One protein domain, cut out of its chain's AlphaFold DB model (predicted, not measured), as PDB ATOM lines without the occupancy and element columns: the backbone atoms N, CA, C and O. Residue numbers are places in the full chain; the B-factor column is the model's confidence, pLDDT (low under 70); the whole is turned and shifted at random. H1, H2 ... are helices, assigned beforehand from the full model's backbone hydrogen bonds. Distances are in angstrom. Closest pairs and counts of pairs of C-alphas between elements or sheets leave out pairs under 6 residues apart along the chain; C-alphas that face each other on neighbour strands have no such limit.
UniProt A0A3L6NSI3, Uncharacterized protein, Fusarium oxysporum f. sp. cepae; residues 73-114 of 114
ATOM      1  N   THR A  73     151.683 184.602  72.542       93.56
ATOM      2  CA  THR A  73     152.000 185.755  71.686       93.56
ATOM      3  C   THR A  73     153.422 186.240  71.953       93.56
ATOM      4  O   THR A  73     153.942 186.010  73.046       93.56
ATOM      5  N   ASP A  74     154.021 186.944  70.997       92.75
ATOM      6  CA  ASP A  74     155.402 187.435  71.101       92.75
ATOM      7  C   ASP A  74     155.629 188.240  72.393       92.75
ATOM      8  O   ASP A  74     156.527 187.910  73.164       92.75
ATOM      9  N   ASP A  75     154.721 189.165  72.728       91.00
ATOM     10  CA  ASP A  75     154.787 189.950  73.971       91.00
ATOM     11  C   ASP A  75     154.804 189.071  75.237       91.00
ATOM     12  O   ASP A  75     155.499 189.346  76.217       91.00
ATOM     13  N   LYS A  76     154.041 187.969  75.232       91.25
ATOM     14  CA  LYS A  76     153.990 187.026  76.359       91.25
ATOM     15  C   LYS A  76     155.246 186.171  76.433       91.25
ATOM     16  O   LYS A  76     155.650 185.803  77.535       91.25
ATOM     17  N   GLN A  77     155.843 185.834  75.291       92.44
ATOM     18  CA  GLN A  77     157.128 185.142  75.259       92.44
ATOM     19  C   GLN A  77     158.230 186.054  75.805       92.44
ATOM     20  O   GLN A  77     158.984 185.620  76.670       92.44
ATOM     21  N   GLU A  78     158.263 187.326  75.405       91.56
ATOM     22  CA  GLU A  78     159.231 188.302  75.918       91.56
ATOM     23  C   GLU A  78     159.106 188.483  77.438       91.56
ATOM     24  O   GLU A  78     160.095 188.387  78.168       91.56
ATOM     25  N   ALA A  79     157.885 188.650  77.951       91.25
ATOM     26  CA  ALA A  79     157.664 188.749  79.391       91.25
ATOM     27  C   ALA A  79     158.054 187.473  80.154       91.25
ATOM     28  O   ALA A  79     158.594 187.543  81.262       91.25
ATOM     29  N   MET A  80     157.823 186.298  79.557       91.56
ATOM     30  CA  MET A  80     158.277 185.029  80.119       91.56
ATOM     31  C   MET A  80     159.809 184.955  80.169       91.56
ATOM     32  O   MET A  80     160.349 184.515  81.181       91.56
ATOM     33  N   GLU A  81     160.516 185.410  79.132       92.06
ATOM     34  CA  GLU A  81     161.986 185.447  79.109       92.06
ATOM     35  C   GLU A  81     162.554 186.362  80.203       92.06
ATOM     36  O   GLU A  81     163.494 185.983  80.909       92.06
ATOM     37  N   VAL A  82     161.942 187.533  80.423       92.00
ATOM     38  CA  VAL A  82     162.303 188.423  81.541       92.00
ATOM     39  C   VAL A  82     162.148 187.696  82.881       92.00
ATOM     40  O   VAL A  82     163.081 187.687  83.685       92.00
ATOM     41  N   LEU A  83     161.012 187.022  83.100       92.06
ATOM     42  CA  LEU A  83     160.759 186.249  84.319       92.06
ATOM     43  C   LEU A  83     161.785 185.125  84.519       92.06
ATOM     44  O   LEU A  83     162.312 184.961  85.622       92.06
ATOM     45  N   VAL A  84     162.083 184.354  83.470       92.31
ATOM     46  CA  VAL A  84     163.059 183.255  83.521       92.31
ATOM     47  C   VAL A  84     164.438 183.790  83.889       92.31
ATOM     48  O   VAL A  84     165.071 183.254  84.798       92.31
ATOM     49  N   LYS A  85     164.887 184.874  83.249       94.31
ATOM     50  CA  LYS A  85     166.180 185.498  83.546       94.31
ATOM     51  C   LYS A  85     166.267 185.957  85.001       94.31
ATOM     52  O   LYS A  85     167.259 185.660  85.666       94.31
ATOM     53  N   THR A  86     165.228 186.619  85.512       92.00
ATOM     54  CA  THR A  86     165.157 187.029  86.922       92.00
ATOM     55  C   THR A  86     165.248 185.824  87.857       92.00
ATOM     56  O   THR A  86     166.060 185.831  88.778       92.00
ATOM     57  N   LYS A  87     164.492 184.750  87.594       90.38
ATOM     58  CA  LYS A  87     164.513 183.537  88.432       90.38
ATOM     59  C   LYS A  87     165.852 182.806  88.392       90.38
ATOM     60  O   LYS A  87     166.268 182.262  89.412       90.38
ATOM     61  N   VAL A  88     166.541 182.798  87.250       94.00
ATOM     62  CA  VAL A  88     167.895 182.234  87.147       94.00
ATOM     63  C   VAL A  88     168.873 183.018  88.022       94.00
ATOM     64  O   VAL A  88     169.676 182.396  88.713       94.00
ATOM     65  N   GLU A  89     168.794 184.350  88.054       93.06
ATOM     66  CA  GLU A  89     169.656 185.160  88.925       93.06
ATOM     67  C   GLU A  89     169.341 184.939  90.408       93.06
ATOM     68  O   GLU A  89     170.240 184.606  91.176       93.06
ATOM     69  N   GLU A  90     168.062 184.998  90.795       90.81
ATOM     70  CA  GLU A  90     167.612 184.715  92.168       90.81
ATOM     71  C   GLU A  90     168.045 183.314  92.637       90.81
ATOM     72  O   GLU A  90     168.410 183.113  93.797       90.81
ATOM     73  N   SER A  91     168.058 182.327  91.732       90.94
ATOM     74  CA  SER A  91     168.472 180.962  92.070       90.94
ATOM     75  C   SER A  91     169.944 180.848  92.487       90.94
ATOM     76  O   SER A  91     170.287 179.910  93.206       90.94
ATOM     77  N   LYS A  92     170.805 181.797  92.086       94.06
ATOM     78  CA  LYS A  92     172.221 181.826  92.487       94.06
ATOM     79  C   LYS A  92     172.400 182.218  93.949       94.06
ATOM     80  O   LYS A  92     173.337 181.748  94.586       94.06
ATOM     81  N   GLU A  93     171.514 183.061  94.473       91.88
ATOM     82  CA  GLU A  93     171.506 183.419  95.893       91.88
ATOM     83  C   GLU A  93     170.973 182.259  96.746       91.88
ATOM     84  O   GLU A  93     171.387 182.081  97.890       91.88
ATOM     85  N   GLY A  94     170.065 181.449  96.183       84.94
ATOM     86  CA  GLY A  94     169.498 180.272  96.848       84.94
ATOM     87  C   GLY A  94     168.584 180.613  98.031       84.94
ATOM     88  O   GLY A  94     168.336 179.763  98.886       84.94
ATOM     89  N   ILE A  95     168.091 181.852  98.098       86.44
ATOM     90  CA  ILE A  95     167.289 182.352  99.215       86.44
ATOM     91  C   ILE A  95     165.810 182.078  98.948       86.44
ATOM     92  O   ILE A  95     165.233 182.529  97.958       86.44
ATOM     93  N   LEU A  96     165.162 181.373  99.876       83.50
ATOM     94  CA  LEU A  96     163.710 181.247  99.868       83.50
ATOM     95  C   LEU A  96     163.088 182.529 100.435       83.50
ATOM     96  O   LEU A  96     163.118 182.766 101.643       83.50
ATOM     97  N   ILE A  97     162.516 183.354  99.563       84.31
ATOM     98  CA  ILE A  97     161.838 184.590  99.967       84.31
ATOM     99  C   ILE A  97     160.465 184.245 100.555       84.31
ATOM    100  O   ILE A  97     159.616 183.662  99.875       84.31
ATOM    101  N   ASN A  98     160.225 184.643 101.807       86.88
ATOM    102  CA  ASN A  98     158.884 184.621 102.383       86.88
ATOM    103  C   ASN A  98     158.109 185.850 101.894       86.88
ATOM    104  O   ASN A  98     158.397 186.982 102.287       86.88
ATOM    105  N   TRP A  99     157.157 185.628 100.994       87.25
ATOM    106  CA  TRP A  99     156.415 186.709 100.362       87.25
ATOM    107  C   TRP A  99     155.197 187.124 101.188       87.25
ATOM    108  O   TRP A  99     154.283 186.333 101.408       87.25
ATOM    109  N   GLU A 100     155.133 188.406 101.545       93.25
ATOM    110  CA  GLU A 100     153.876 189.044 101.946       93.25
ATOM    111  C   GLU A 100     152.928 189.134 100.747       93.25
ATOM    112  O   GLU A 100     153.361 189.443  99.634       93.25
ATOM    113  N   ALA A 101     151.628 188.912 100.965       91.81
ATOM    114  CA  ALA A 101     150.648 188.785  99.883       91.81
ATOM    115  C   ALA A 101     150.640 189.989  98.923       91.81
ATOM    116  O   ALA A 101     150.491 189.822  97.714       91.81
ATOM    117  N   GLU A 102     150.834 191.199  99.451       93.12
ATOM    118  CA  GLU A 102     150.886 192.418  98.642       93.12
ATOM    119  C   GLU A 102     152.158 192.503  97.795       93.12
ATOM    120  O   GLU A 102     152.091 192.752  96.594       93.12
ATOM    121  N   LYS A 103     153.314 192.183  98.386       91.31
ATOM    122  CA  LYS A 103     154.590 192.136  97.659       91.31
ATOM    123  C   LYS A 103     154.580 191.059  96.576       91.31
ATOM    124  O   LYS A 103     155.095 191.294  95.488       91.31
ATOM    125  N   ALA A 104     153.958 189.908  96.844       89.75
ATOM    126  CA  ALA A 104     153.793 188.841  95.859       89.75
ATOM    127  C   ALA A 104     152.982 189.312  94.645       89.75
ATOM    128  O   ALA A 104     153.360 189.039  93.507       89.75
ATOM    129  N   ARG A 105     151.881 190.040  94.877       90.94
ATOM    130  CA  ARG A 105     151.049 190.600  93.803       90.94
ATOM    131  C   ARG A 105     151.796 191.647  92.990       90.94
ATOM    132  O   ARG A 105     151.743 191.591  91.767       90.94
ATOM    133  N   GLN A 106     152.521 192.543  93.654       91.12
ATOM    134  CA  GLN A 106     153.337 193.563  92.992       91.12
ATOM    135  C   GLN A 106     154.438 192.929  92.132       91.12
ATOM    136  O   GLN A 106     154.602 193.292  90.968       91.12
ATOM    137  N   HIS A 107     155.128 191.920  92.664       88.62
ATOM    138  CA  HIS A 107     156.119 191.158  91.909       88.62
ATOM    139  C   HIS A 107     155.485 190.412  90.730       88.62
ATOM    140  O   HIS A 107     156.037 190.423  89.642       88.62
ATOM    141  N   LEU A 108     154.304 189.806  90.886       87.31
ATOM    142  CA  LEU A 108     153.613 189.179  89.757       87.31
ATOM    143  C   LEU A 108     153.234 190.212  88.686       87.31
ATOM    144  O   LEU A 108     153.447 189.964  87.502       87.31
ATOM    145  N   SER A 109     152.712 191.374  89.089       88.62
ATOM    146  CA  SER A 109     152.292 192.418  88.149       88.62
ATOM    147  C   SER A 109     153.434 192.975  87.305       88.62
ATOM    148  O   SER A 109     153.175 193.386  86.181       88.62
ATOM    149  N   SER A 110     154.688 192.925  87.773       87.75
ATOM    150  CA  SER A 110     155.821 193.376  86.954       87.75
ATOM    151  C   SER A 110     156.095 192.489  85.736       87.75
ATOM    152  O   SER A 110     156.838 192.906  84.856       87.75
ATOM    153  N   PHE A 111     155.517 191.283  85.675       81.88
ATOM    154  CA  PHE A 111     155.676 190.352  84.549       81.88
ATOM    155  C   PHE A 111     154.424 190.222  83.678       81.88
ATOM    156  O   PHE A 111     154.467 189.565  82.641       81.88
ATOM    157  N   LEU A 112     153.292 190.790  84.092       80.69
ATOM    158  CA  LEU A 112     152.066 190.717  83.307       80.69
ATOM    159  C   LEU A 112     152.046 191.886  82.318       80.69
ATOM    160  O   LEU A 112     151.787 193.023  82.703       80.69
ATOM    161  N   VAL A 113     152.312 191.596  81.040       66.88
ATOM    162  CA  VAL A 113     152.046 192.548  79.951       66.88
ATOM    163  C   VAL A 113     150.547 192.832  79.946       66.88
ATOM    164  O   VAL A 113     149.745 191.893  79.937       66.88
ATOM    165  N   THR A 114     150.188 194.111  80.049       56.81
ATOM    166  CA  THR A 114     148.793 194.575  80.095       56.81
ATOM    167  C   THR A 114     148.248 194.757  78.690       56.81
ATOM    168  O   THR A 114     149.004 195.288  77.848       56.81
TER     169      THR A 114
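Overview. This is residues 73 to 114 of the 114 residues of an uncharacterized protein of Fusarium oxysporum f. sp. cepae (UniProt A0A3L6NSI3). The printed part is an open, flat frame: the long helix H1 makes one side, residues 94 to 100 cross the wide end, and the shorter helix H2 slants back toward H1 without reaching it. Residues 110 to 114 make a short tail after H2. The 42 printed residues hold two named helices, H1 then H2, and no named strand; the class is all helix. The whole is loose, with a radius of gyration of the C-alphas of 11.6 A and spans of 31 by 24 by 8 A.

Along the chain. H1, residues 74 to 93, begins with C-alpha 74 at (155.402, 187.435, 71.101) and is 29.8 A long from first to last C-alpha. H2, residues 101 to 109, is 12.4 A long and ends with C-alpha 109 at (152.292, 192.418, 88.149).

Arrangement. H1 and H2 are apart, with no C-alpha of one within 8 A of the other. A short link of 7 residues joins them. Residues 84 to 98, of which 84 to 93 belong to H1, stand free. In H2 every O i to N i+4 pair is within hydrogen-bond range; in H1 14 of 16 are.

Size, cuts and confidence. The C-alphas of Thr 73 and Ile 95, the two farthest apart, are 31.7 A apart. The printed part has no cut and ends at the chain's last residue, Thr 114. Residues 113 to 114 have pLDDT under 70.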